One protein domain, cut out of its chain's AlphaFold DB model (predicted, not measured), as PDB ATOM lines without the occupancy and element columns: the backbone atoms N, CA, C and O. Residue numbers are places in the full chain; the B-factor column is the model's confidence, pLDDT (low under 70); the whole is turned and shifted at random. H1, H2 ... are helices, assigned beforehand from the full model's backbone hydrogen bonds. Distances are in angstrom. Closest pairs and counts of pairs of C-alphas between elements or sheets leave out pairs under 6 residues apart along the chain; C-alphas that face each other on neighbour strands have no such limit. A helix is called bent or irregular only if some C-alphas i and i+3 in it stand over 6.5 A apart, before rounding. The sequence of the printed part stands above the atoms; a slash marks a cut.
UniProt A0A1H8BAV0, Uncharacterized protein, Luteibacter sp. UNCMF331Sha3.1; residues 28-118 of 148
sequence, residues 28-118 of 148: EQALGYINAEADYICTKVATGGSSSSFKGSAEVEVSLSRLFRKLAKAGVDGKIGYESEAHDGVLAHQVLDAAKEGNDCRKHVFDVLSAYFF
ATOM      1  N   GLU A  28      45.874 -41.575  28.335       67.69
ATOM      2  CA  GLU A  28      46.555 -42.436  27.372       67.69
ATOM      3  C   GLU A  28      45.712 -42.794  26.147       67.69
ATOM      4  O   GLU A  28      46.216 -42.752  25.028       67.69
ATOM      5  N   GLN A  29      44.420 -43.097  26.318       75.31
ATOM      6  CA  GLN A  29      43.556 -43.421  25.173       75.31
ATOM      7  C   GLN A  29      43.322 -42.195  24.289       75.31
ATOM      8  O   GLN A  29      43.302 -42.294  23.064       75.31
ATOM      9  N   ALA A  30      43.204 -41.029  24.914       79.19
ATOM     10  CA  ALA A  30      43.003 -39.774  24.223       79.19
ATOM     11  C   ALA A  30      44.245 -39.312  23.449       79.19
ATOM     12  O   ALA A  30      44.136 -38.945  22.280       79.19
ATOM     13  N   LEU A  31      45.432 -39.423  24.050       84.00
ATOM     14  CA  LEU A  31      46.701 -39.174  23.363       84.00
ATOM     15  C   LEU A  31      46.921 -40.165  22.211       84.00
ATOM     16  O   LEU A  31      47.469 -39.794  21.177       84.00
ATOM     17  N   GLY A  32      46.444 -41.407  22.350       85.44
ATOM     18  CA  GLY A  32      46.413 -42.383  21.260       85.44
ATOM     19  C   GLY A  32      45.570 -41.920  20.067       85.44
ATOM     20  O   GLY A  32      46.023 -42.012  18.927       85.44
ATOM     21  N   TYR A  33      44.377 -41.366  20.310       85.94
ATOM     22  CA  TYR A  33      43.541 -40.817  19.237       85.94
ATOM     23  C   TYR A  33      44.180 -39.605  18.559       85.94
ATOM     24  O   TYR A  33      44.134 -39.517  17.335       85.94
ATOM     25  N   ILE A  34      44.812 -38.715  19.328       85.31
ATOM     26  CA  ILE A  34      45.518 -37.547  18.785       85.31
ATOM     27  C   ILE A  34      46.709 -37.980  17.923       85.31
ATOM     28  O   ILE A  34      46.875 -37.476  16.816       85.31
ATOM     29  N   ASN A  35      47.505 -38.948  18.388       87.56
ATOM     30  CA  ASN A  35      48.638 -39.485  17.630       87.56
ATOM     31  C   ASN A  35      48.212 -40.108  16.295       87.56
ATOM     32  O   ASN A  35      48.848 -39.861  15.273       87.56
ATOM     33  N   ALA A  36      47.134 -40.899  16.294       87.88
ATOM     34  CA  ALA A  36      46.613 -41.507  15.073       87.88
ATOM     35  C   ALA A  36      46.095 -40.454  14.079       87.88
ATOM     36  O   ALA A  36      46.273 -40.599  12.871       87.88
ATOM     37  N   GLU A  37      45.473 -39.384  14.581       87.31
ATOM     38  CA  GLU A  37      44.987 -38.293  13.737       87.31
ATOM     39  C   GLU A  37      46.145 -37.477  13.145       87.31
ATOM     40  O   GLU A  37      46.131 -37.159  11.957       87.31
ATOM     41  N   ALA A  38      47.184 -37.203  13.940       85.94
ATOM     42  CA  ALA A  38      48.390 -36.529  13.470       85.94
ATOM     43  C   ALA A  38      49.077 -37.313  12.340       85.94
ATOM     44  O   ALA A  38      49.444 -36.734  11.321       85.94
ATOM     45  N   ASP A  39      49.192 -38.636  12.479       87.00
ATOM     46  CA  ASP A  39      49.771 -39.510  11.453       87.00
ATOM     47  C   ASP A  39      48.955 -39.505  10.146       87.00
ATOM     48  O   ASP A  39      49.511 -39.369   9.050       87.00
ATOM     49  N   TYR A  40      47.624 -39.558  10.259       85.56
ATOM     50  CA  TYR A  40      46.715 -39.477   9.116       85.56
ATOM     51  C   TYR A  40      46.869 -38.157   8.348       85.56
ATOM     52  O   TYR A  40      47.006 -38.161   7.122       85.56
ATOM     53  N   ILE A  41      46.887 -37.033   9.067       83.25
ATOM     54  CA  ILE A  41      47.001 -35.695   8.478       83.25
ATOM     55  C   ILE A  41      48.359 -35.522   7.793       83.25
ATOM     56  O   ILE A  41      48.415 -35.079   6.646       83.25
ATOM     57  N   CYS A  42      49.442 -35.952   8.437       82.38
ATOM     58  CA  CYS A  42      50.784 -35.874   7.862       82.38
ATOM     59  C   CYS A  42      50.947 -36.731   6.610       82.38
ATOM     60  O   CYS A  42      51.532 -36.286   5.624       82.38
ATOM     61  N   THR A  43      50.370 -37.933   6.606       82.06
ATOM     62  CA  THR A  43      50.381 -38.811   5.429       82.06
ATOM     63  C   THR A  43      49.597 -38.195   4.268       82.06
ATOM     64  O   THR A  43      50.014 -38.278   3.110       82.06
ATOM     65  N   LYS A  44      48.472 -37.536   4.564       75.75
ATOM     66  CA  LYS A  44      47.622 -36.866   3.572       75.75
ATOM     67  C   LYS A  44      48.263 -35.620   2.973       75.75
ATOM     68  O   LYS A  44      48.204 -35.435   1.762       75.75
ATOM     69  N   VAL A  45      48.917 -34.798   3.788       70.38
ATOM     70  CA  VAL A  45      49.644 -33.617   3.302       70.38
ATOM     71  C   VAL A  45      50.876 -34.024   2.492       70.38
ATOM     72  O   VAL A  45      51.129 -33.432   1.450       70.38
ATOM     73  N   ALA A  46      51.577 -35.095   2.878       64.56
ATOM     74  CA  ALA A  46      52.692 -35.633   2.094       64.56
ATOM     75  C   ALA A  46      52.264 -36.198   0.722       64.56
ATOM     76  O   ALA A  46      53.060 -36.216  -0.214       64.56
ATOM     77  N   THR A  47      51.013 -36.655   0.588       62.50
ATOM     78  CA  THR A  47      50.466 -37.203  -0.667       62.50
ATOM     79  C   THR A  47      49.712 -36.172  -1.517       62.50
ATOM     80  O   THR A  47      49.520 -36.396  -2.712       62.50
ATOM     81  N   GLY A  48      49.309 -35.034  -0.943       59.75
ATOM     82  CA  GLY A  48      48.634 -33.938  -1.636       59.75
ATOM     83  C   GLY A  48      49.602 -32.829  -2.055       59.75
ATOM     84  O   GLY A  48      50.083 -32.072  -1.221       59.75
ATOM     85  N   GLY A  49      49.862 -32.678  -3.356       58.38
ATOM     86  CA  GLY A  49      50.651 -31.552  -3.881       58.38
ATOM     87  C   GLY A  49      50.033 -30.167  -3.599       58.38
ATOM     88  O   GLY A  49      48.856 -30.048  -3.247       58.38
ATOM     89  N   SER A  50      50.819 -29.102  -3.814       53.75
ATOM     90  CA  SER A  50      50.581 -27.699  -3.403       53.75
ATOM     91  C   SER A  50      49.236 -27.069  -3.811       53.75
ATOM     92  O   SER A  50      48.819 -26.080  -3.216       53.75
ATOM     93  N   SER A  51      48.529 -27.631  -4.794       52.62
ATOM     94  CA  SER A  51      47.204 -27.189  -5.262       52.62
ATOM     95  C   SER A  51      46.028 -27.696  -4.409       52.62
ATOM     96  O   SER A  51      44.876 -27.369  -4.689       52.62
ATOM     97  N   SER A  52      46.298 -28.481  -3.361       53.50
ATOM     98  CA  SER A  52      45.277 -29.160  -2.550       53.50
ATOM     99  C   SER A  52      44.929 -28.459  -1.235       53.50
ATOM    100  O   SER A  52      44.155 -29.018  -0.467       53.50
ATOM    101  N   SER A  53      45.441 -27.256  -0.957       56.94
ATOM    102  CA  SER A  53      45.248 -26.568   0.335       56.94
ATOM    103  C   SER A  53      43.773 -26.410   0.728       56.94
ATOM    104  O   SER A  53      43.413 -26.725   1.854       56.94
ATOM    105  N   PHE A  54      42.901 -26.036  -0.215       54.97
ATOM    106  CA  PHE A  54      41.464 -25.873   0.047       54.97
ATOM    107  C   PHE A  54      40.728 -27.207   0.284       54.97
ATOM    108  O   PHE A  54      39.849 -27.291   1.137       54.97
ATOM    109  N   LYS A  55      41.107 -28.281  -0.428       62.56
ATOM    110  CA  LYS A  55      40.570 -29.639  -0.187       62.56
ATOM    111  C   LYS A  55      41.113 -30.242   1.110       62.56
ATOM    112  O   LYS A  55      40.375 -30.917   1.822       62.56
ATOM    113  N   GLY A  56      42.376 -29.963   1.419       68.12
ATOM    114  CA  GLY A  56      43.048 -30.382   2.640       68.12
ATOM    115  C   GLY A  56      42.389 -29.791   3.879       68.12
ATOM    116  O   GLY A  56      42.191 -30.525   4.838       68.12
ATOM    117  N   SER A  57      41.962 -28.523   3.847       71.25
ATOM    118  CA  SER A  57      41.277 -27.891   4.988       71.25
ATOM    119  C   SER A  57      39.980 -28.598   5.334       71.25
ATOM    120  O   SER A  57      39.783 -28.968   6.486       71.25
ATOM    121  N   ALA A  58      39.139 -28.866   4.334       75.31
ATOM    122  CA  ALA A  58      37.876 -29.566   4.544       75.31
ATOM    123  C   ALA A  58      38.091 -31.001   5.061       75.31
ATOM    124  O   ALA A  58      37.389 -31.466   5.958       75.31
ATOM    125  N   GLU A  59      39.082 -31.719   4.523       78.69
ATOM    126  CA  GLU A  59      39.383 -33.090   4.953       78.69
ATOM    127  C   GLU A  59      39.983 -33.126   6.372       78.69
ATOM    128  O   GLU A  59      39.647 -34.016   7.161       78.69
ATOM    129  N   VAL A  60      40.801 -32.131   6.732       81.94
ATOM    130  CA  VAL A  60      41.315 -31.920   8.095       81.94
ATOM    131  C   VAL A  60      40.181 -31.565   9.054       81.94
ATOM    132  O   VAL A  60      40.111 -32.146  10.129       81.94
ATOM    133  N   GLU A  61      39.244 -30.700   8.676       80.88
ATOM    134  CA  GLU A  61      38.111 -30.296   9.518       80.88
ATOM    135  C   GLU A  61      37.175 -31.474   9.849       80.88
ATOM    136  O   GLU A  61      36.763 -31.672  10.998       80.88
ATOM    137  N   VAL A  62      36.911 -32.345   8.869       84.12
ATOM    138  CA  VAL A  62      36.159 -33.598   9.073       84.12
ATOM    139  C   VAL A  62      36.911 -34.559   9.999       84.12
ATOM    140  O   VAL A  62      36.318 -35.260  10.825       84.12
ATOM    141  N   SER A  63      38.227 -34.624   9.846       84.00
ATOM    142  CA  SER A  63      39.124 -35.487  10.616       84.00
ATOM    143  C   SER A  63      39.203 -35.032  12.078       84.00
ATOM    144  O   SER A  63      38.891 -35.806  12.987       84.00
ATOM    145  N   LEU A  64      39.388 -33.730  12.295       83.12
ATOM    146  CA  LEU A  64      39.237 -33.058  13.581       83.12
ATOM    147  C   LEU A  64      37.878 -33.363  14.209       83.12
ATOM    148  O   LEU A  64      37.826 -33.892  15.315       83.12
ATOM    149  N   SER A  65      36.774 -33.135  13.496       83.94
ATOM    150  CA  SER A  65      35.417 -33.393  14.003       83.94
ATOM    151  C   SER A  65      35.223 -34.837  14.487       83.94
ATOM    152  O   SER A  65      34.530 -35.102  15.475       83.94
ATOM    153  N   ARG A  66      35.850 -35.810  13.812       86.62
ATOM    154  CA  ARG A  66      35.859 -37.213  14.252       86.62
ATOM    155  C   ARG A  66      36.710 -37.412  15.503       86.62
ATOM    156  O   ARG A  66      36.271 -38.138  16.395       86.62
ATOM    157  N   LEU A  67      37.881 -36.784  15.586       85.12
ATOM    158  CA  LEU A  67      38.734 -36.795  16.775       85.12
ATOM    159  C   LEU A  67      37.996 -36.221  17.993       85.12
ATOM    160  O   LEU A  67      37.938 -36.885  19.026       85.12
ATOM    161  N   PHE A  68      37.329 -35.075  17.847       82.94
ATOM    162  CA  PHE A  68      36.485 -34.470  18.881       82.94
ATOM    163  C   PHE A  68      35.430 -35.438  19.408       82.94
ATOM    164  O   PHE A  68      35.313 -35.646  20.614       82.94
ATOM    165  N   ARG A  69      34.710 -36.123  18.512       83.94
ATOM    166  CA  ARG A  69      33.717 -37.136  18.906       83.94
ATOM    167  C   ARG A  69      34.342 -38.328  19.633       83.94
ATOM    168  O   ARG A  69      33.716 -38.864  20.545       83.94
ATOM    169  N   LYS A  70      35.536 -38.781  19.231       84.62
ATOM    170  CA  LYS A  70      36.257 -39.875  19.914       84.62
ATOM    171  C   LYS A  70      36.699 -39.449  21.314       84.62
ATOM    172  O   LYS A  70      36.537 -40.220  22.254       84.62
ATOM    173  N   LEU A  71      37.207 -38.229  21.449       80.69
ATOM    174  CA  LEU A  71      37.688 -37.673  22.712       80.69
ATOM    175  C   LEU A  71      36.547 -37.384  23.689       80.69
ATOM    176  O   LEU A  71      36.628 -37.807  24.841       80.69
ATOM    177  N   ALA A  72      35.436 -36.823  23.208       79.25
ATOM    178  CA  ALA A  72      34.220 -36.653  24.001       79.25
ATOM    179  C   ALA A  72      33.692 -38.005  24.519       79.25
ATOM    180  O   ALA A  72      33.400 -38.159  25.703       79.25
ATOM    181  N   LYS A  73      33.662 -39.041  23.666       82.06
ATOM    182  CA  LYS A  73      33.307 -40.412  24.084       82.06
ATOM    183  C   LYS A  73      34.282 -41.009  25.106       82.06
ATOM    184  O   LYS A  73      33.880 -41.870  25.882       82.06
ATOM    185  N   ALA A  74      35.540 -40.574  25.103       76.88
ATOM    186  CA  ALA A  74      36.565 -40.991  26.057       76.88
ATOM    187  C   ALA A  74      36.548 -40.180  27.372       76.88
ATOM    188  O   ALA A  74      37.398 -40.405  28.233       76.88
ATOM    189  N   GLY A  75      35.596 -39.254  27.546       70.88
ATOM    190  CA  GLY A  75      35.495 -38.399  28.734       70.88
ATOM    191  C   GLY A  75      36.536 -37.278  28.777       70.88
ATOM    192  O   GLY A  75      36.853 -36.768  29.854       70.88
ATOM    193  N   VAL A  76      37.105 -36.926  27.620       71.50
ATOM    194  CA  VAL A  76      37.946 -35.742  27.447       71.50
ATOM    195  C   VAL A  76      37.079 -34.644  26.855       71.50
ATOM    196  O   VAL A  76      36.900 -34.551  25.641       71.50
ATOM    197  N   ASP A  77      36.540 -33.816  27.741       65.62
ATOM    198  CA  ASP A  77      35.921 -32.553  27.371       65.62
ATOM    199  C   ASP A  77      37.047 -31.536  27.134       65.62
ATOM    200  O   ASP A  77      37.674 -31.042  28.073       65.62
ATOM    201  N   GLY A  78      37.370 -31.298  25.859       60.56
ATOM    202  CA  GLY A  78      38.266 -30.212  25.450       60.56
ATOM    203  C   GLY A  78      37.646 -28.840  25.742       60.56
ATOM    204  O   GLY A  78      36.491 -28.756  26.161       60.56
ATOM    205  N   LYS A  79      38.404 -27.751  25.532       62.66
ATOM    206  CA  LYS A  79      37.927 -26.372  25.757       62.66
ATOM    207  C   LYS A  79      36.485 -26.171  25.258       62.66
ATOM    208  O   LYS A  79      36.131 -26.622  24.172       62.66
ATOM    209  N   ILE A  80      35.702 -25.402  26.021       52.06
ATOM    210  CA  ILE A  80      34.288 -25.004  25.801       52.06
ATOM    211  C   ILE A  80      34.096 -24.161  24.499       52.06
ATOM    212  O   ILE A  80      33.122 -23.439  24.344       52.06
ATOM    213  N   GLY A  81      35.029 -24.231  23.541       58.59
ATOM    214  CA  GLY A  81      35.056 -23.495  22.274       58.59
ATOM    215  C   GLY A  81      35.058 -24.367  21.014       58.59
ATOM    216  O   GLY A  81      35.116 -23.798  19.929       58.59
ATOM    217  N   TYR A  82      34.953 -25.703  21.129       61.25
ATOM    218  CA  TYR A  82      35.001 -26.620  19.973       61.25
ATOM    219  C   TYR A  82      34.095 -26.200  18.818       61.25
ATOM    220  O   TYR A  82      34.567 -26.133  17.687       61.25
ATOM    221  N   GLU A  83      32.820 -25.902  19.084       61.47
ATOM    222  CA  GLU A  83      31.923 -25.516  17.995       61.47
ATOM    223  C   GLU A  83      32.403 -24.233  17.315       61.47
ATOM    224  O   GLU A  83      32.533 -24.226  16.101       61.47
ATOM    225  N   SER A  84      32.778 -23.192  18.063       63.00
ATOM    226  CA  SER A  84      33.247 -21.937  17.454       63.00
ATOM    227  C   SER A  84      34.535 -22.134  16.654       63.00
ATOM    228  O   SER A  84      34.605 -21.752  15.496       63.00
ATOM    229  N   GLU A  85      35.552 -22.778  17.229       65.44
ATOM    230  CA  GLU A  85      36.877 -22.879  16.599       65.44
ATOM    231  C   GLU A  85      36.903 -23.861  15.413       65.44
ATOM    232  O   GLU A  85      37.715 -23.691  14.498       65.44
ATOM    233  N   ALA A  86      36.015 -24.865  15.406       62.75
ATOM    234  CA  ALA A  86      35.790 -25.733  14.254       62.75
ATOM    235  C   ALA A  86      34.973 -25.029  13.162       62.75
ATOM    236  O   ALA A  86      35.347 -25.119  11.997       62.75
ATOM    237  N   HIS A  87      33.918 -24.286  13.525       61.44
ATOM    238  CA  HIS A  87      33.123 -23.500  12.572       61.44
ATOM    239  C   HIS A  87      33.925 -22.367  11.921       61.44
ATOM    240  O   HIS A  87      33.725 -22.081  10.744       61.44
ATOM    241  N   ASP A  88      34.860 -21.768  12.660       71.25
ATOM    242  CA  ASP A  88      35.706 -20.678  12.174       71.25
ATOM    243  C   ASP A  88      36.953 -21.184  11.415       71.25
ATOM    244  O   ASP A  88      37.752 -20.389  10.920       71.25
ATOM    245  N   GLY A  89      37.159 -22.508  11.326       78.75
ATOM    246  CA  GLY A  89      38.256 -23.133  10.574       78.75
ATOM    247  C   GLY A  89      39.667 -22.858  11.118       78.75
ATOM    248  O   GLY A  89      40.657 -23.289  10.521       78.75
ATOM    249  N   VAL A  90      39.790 -22.169  12.256       83.56
ATOM    250  CA  VAL A  90      41.070 -21.712  12.820       83.56
ATOM    251  C   VAL A  90      41.973 -22.894  13.173       83.56
ATOM    252  O   VAL A  90      43.145 -22.914  12.793       83.56
ATOM    253  N   LEU A  91      41.433 -23.914  13.851       84.12
ATOM    254  CA  LEU A  91      42.204 -25.100  14.233       84.12
ATOM    255  C   LEU A  91      42.615 -25.928  13.007       84.12
ATOM    256  O   LEU A  91      43.742 -26.412  12.941       84.12
ATOM    257  N   ALA A  92      41.726 -26.062  12.019       82.88
ATOM    258  CA  ALA A  92      42.031 -26.763  10.775       82.88
ATOM    259  C   ALA A  92      43.187 -26.087  10.026       82.88
ATOM    260  O   ALA A  92      44.083 -26.769   9.529       82.88
ATOM    261  N   HIS A  93      43.213 -24.752  10.014       84.31
ATOM    262  CA  HIS A  93      44.298 -23.987   9.414       84.31
ATOM    263  C   HIS A  93      45.621 -24.165  10.172       84.31
ATOM    264  O   HIS A  93      46.641 -24.446   9.549       84.31
ATOM    265  N   GLN A  94      45.607 -24.089  11.508       84.50
ATOM    266  CA  GLN A  94      46.805 -24.304  12.333       84.50
ATOM    267  C   GLN A  94      47.390 -25.706  12.150       84.50
ATOM    268  O   GLN A  94      48.601 -25.866  12.032       84.50
ATOM    269  N   VAL A  95      46.533 -26.727  12.092       85.00
ATOM    270  CA  VAL A  95      46.942 -28.117  11.870       85.00
ATOM    271  C   VAL A  95      47.502 -28.317  10.463       85.00
ATOM    272  O   VAL A  95      48.493 -29.022  10.291       85.00
ATOM    273  N   LEU A  96      46.912 -27.683   9.450       82.75
ATOM    274  CA  LEU A  96      47.455 -27.706   8.095       82.75
ATOM    275  C   LEU A  96      48.799 -26.998   7.981       82.75
ATOM    276  O   LEU A  96      49.669 -27.479   7.262       82.75
ATOM    277  N   ASP A  97      48.966 -25.857   8.641       83.69
ATOM    278  CA  ASP A  97      50.231 -25.127   8.631       83.69
ATOM    279  C   ASP A  97      51.317 -25.927   9.352       83.69
ATOM    280  O   ASP A  97      52.378 -26.156   8.775       83.69
ATOM    281  N   ALA A  98      50.991 -26.489  10.518       82.94
ATOM    282  CA  ALA A  98      51.822 -27.460  11.227       82.94
ATOM    283  C   ALA A  98      52.191 -28.665  10.344       82.94
ATOM    284  O   ALA A  98      53.312 -29.169  10.394       82.94
ATOM    285  N   ALA A  99      51.267 -29.122   9.495       80.06
ATOM    286  CA  ALA A  99      51.519 -30.251   8.614       80.06
ATOM    287  C   ALA A  99      52.427 -29.922   7.416       80.06
ATOM    288  O   ALA A  99      53.095 -30.812   6.884       80.06
ATOM    289  N   LYS A 100      52.490 -28.653   6.996       78.44
ATOM    290  CA  LYS A 100      53.369 -28.190   5.907       78.44
ATOM    291  C   LYS A 100      54.829 -28.046   6.335       78.44
ATOM    292  O   LYS A 100      55.696 -28.026   5.466       78.44
ATOM    293  N   GLU A 101      55.122 -27.988   7.636       77.12
ATOM    294  CA  GLU A 101      56.494 -27.865   8.161       77.12
ATOM    295  C   GLU A 101      57.357 -29.133   7.967       77.12
ATOM    296  O   GLU A 101      58.545 -29.153   8.288       77.12
ATOM    297  N   GLY A 102      56.808 -30.182   7.344       68.62
ATOM    298  CA  GLY A 102      57.588 -31.283   6.785       68.62
ATOM    299  C   GLY A 102      58.128 -32.238   7.849       68.62
ATOM    300  O   GLY A 102      57.383 -33.085   8.343       68.62
ATOM    301  N   ASN A 103      59.423 -32.133   8.171       67.62
ATOM    302  CA  ASN A 103      60.172 -33.136   8.949       67.62
ATOM    303  C   ASN A 103      59.577 -33.417  10.337       67.62
ATOM    304  O   ASN A 103      59.679 -34.541  10.825       67.62
ATOM    305  N   ASP A 104      58.902 -32.428  10.927       81.00
ATOM    306  CA  ASP A 104      58.288 -32.530  12.249       81.00
ATOM    307  C   ASP A 104      56.755 -32.519  12.214       81.00
ATOM    308  O   ASP A 104      56.129 -32.358  13.261       81.00
ATOM    309  N   CYS A 105      56.133 -32.754  11.051       84.94
ATOM    310  CA  CYS A 105      54.678 -32.687  10.874       84.94
ATOM    311  C   CYS A 105      53.913 -33.395  12.000       84.94
ATOM    312  O   CYS A 105      53.055 -32.802  12.653       84.94
ATOM    313  N   ARG A 106      54.259 -34.658  12.289       85.62
ATOM    314  CA  ARG A 106      53.535 -35.454  13.291       85.62
ATOM    315  C   ARG A 106      53.641 -34.831  14.675       85.62
ATOM    316  O   ARG A 106      52.657 -34.801  15.406       85.62
ATOM    317  N   LYS A 107      54.832 -34.344  15.029       87.19
ATOM    318  CA  LYS A 107      55.084 -33.697  16.313       87.19
ATOM    319  C   LYS A 107      54.316 -32.380  16.409       87.19
ATOM    320  O   LYS A 107      53.627 -32.167  17.397       87.19
ATOM    321  N   HIS A 108      54.391 -31.542  15.383       88.62
ATOM    322  CA  HIS A 108      53.757 -30.229  15.372       88.62
ATOM    323  C   HIS A 108      52.226 -30.333  15.394       88.62
ATOM    324  O   HIS A 108      51.572 -29.684  16.209       88.62
ATOM    325  N   VAL A 109      51.646 -31.222  14.582       86.88
ATOM    326  CA  VAL A 109      50.203 -31.501  14.600       86.88
ATOM    327  C   VAL A 109      49.778 -32.068  15.954       86.88
ATOM    328  O   VAL A 109      48.776 -31.631  16.518       86.88
ATOM    329  N   PHE A 110      50.548 -33.002  16.518       89.50
ATOM    330  CA  PHE A 110      50.278 -33.530  17.852       89.50
ATOM    331  C   PHE A 110      50.313 -32.439  18.926       89.50
ATOM    332  O   PHE A 110      49.427 -32.418  19.779       89.50
ATOM    333  N   ASP A 111      51.296 -31.539  18.888       87.50
ATOM    334  CA  ASP A 111      51.448 -30.450  19.853       87.50
ATOM    335  C   ASP A 111      50.262 -29.469  19.759       87.50
ATOM    336  O   ASP A 111      49.677 -29.127  20.788       87.50
ATOM    337  N   VAL A 112      49.831 -29.100  18.544       87.31
ATOM    338  CA  VAL A 112      48.643 -28.251  18.305       87.31
ATOM    339  C   VAL A 112      47.374 -28.904  18.858       87.31
ATOM    340  O   VAL A 112      46.640 -28.288  19.632       87.31
ATOM    341  N   LEU A 113      47.124 -30.170  18.513       85.75
ATOM    342  CA  LEU A 113      45.941 -30.896  18.980       85.75
ATOM    343  C   LEU A 113      45.973 -31.092  20.500       85.75
ATOM    344  O   LEU A 113      44.982 -30.856  21.185       85.75
ATOM    345  N   SER A 114      47.117 -31.483  21.052       84.88
ATOM    346  CA  SER A 114      47.265 -31.720  22.488       84.88
ATOM    347  C   SER A 114      47.081 -30.442  23.290       84.88
ATOM    348  O   SER A 114      46.370 -30.468  24.288       84.88
ATOM    349  N   ALA A 115      47.642 -29.316  22.846       83.38
ATOM    350  CA  ALA A 115      47.443 -28.021  23.493       83.38
ATOM    351  C   ALA A 115      45.973 -27.571  23.461       83.38
ATOM    352  O   ALA A 115      45.499 -26.917  24.392       83.38
ATOM    353  N   TYR A 116      45.249 -27.944  22.405       80.50
ATOM    354  CA  TYR A 116      43.830 -27.654  22.260       80.50
ATOM    355  C   TYR A 116      42.959 -28.490  23.218       80.50
ATOM    356  O   TYR A 116      42.122 -27.953  23.948       80.50
ATOM    357  N   PHE A 117      43.157 -29.811  23.229       78.12
ATOM    358  CA  PHE A 117      42.353 -30.753  24.020       78.12
ATOM    359  C   PHE A 117      42.742 -30.801  25.495       78.12
ATOM    360  O   PHE A 117      41.894 -31.013  26.359       78.12
ATOM    361  N   PHE A 118      44.021 -30.592  25.775       79.25
ATOM    362  CA  PHE A 118      44.615 -30.601  27.101       79.25
ATOM    363  C   PHE A 118      45.334 -29.274  27.313       79.25
ATOM    364  O   PHE A 118      46.570 -29.241  27.340       79.25
TER     365      PHE A 118
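Overview. This is residues 28 to 118 of the 148 residues of an uncharacterized protein of Luteibacter sp. UNCMF331Sha3.1 (UniProt A0A1H8BAV0). Two helical hairpins make two layers: long H1 and H2 side by side, H4 and H5 crossing over them, with short H3 at the edge. The printed part has 91 residues, with five named helices, H1 to H5, and no named strand: all helix. It is compact, radius of gyration of the C-alphas 12.2 A, spanning 37 by 26 by 17 A.

Arrangement. H2, residues 50 to 73, kinked 41 degrees near residue 57, touches H1, residues 28 to 47; closest C-alphas Leu 71 and Ala 30, 5.9 A. Residues 56 to 64 alone touch H4, residues 90 to 100; closest C-alphas Glu 61 and Ala 92, 5.4 A. H5, residues 102 to 117, touches H1 at a steep tilt of 39 degrees; closest C-alphas Arg 106 and Ala 38, 5.3 A. H3, residues 82 to 87, touches no helix. O i to N i+4 pairs are within hydrogen-bond range throughout H1, H3 and H4, 17 of 20 in H2, 10 of 12 in H5.

Along the chain. H2 measures 34.9 A, H1 28.8 A. C-alpha 28 is at (46.555, -42.436, 27.372), C-alpha 117 at (42.353, -30.753, 24.020). H2 and H5 are irregular: C-alphas 51 and 54 are 7.9 A apart, 103 and 106 8.3 A.

Size, cuts and confidence. The printed part has no cut and no long link. pLDDT is under 70 at residues 28, 46 to 56, 77 to 87 and 102 to 103.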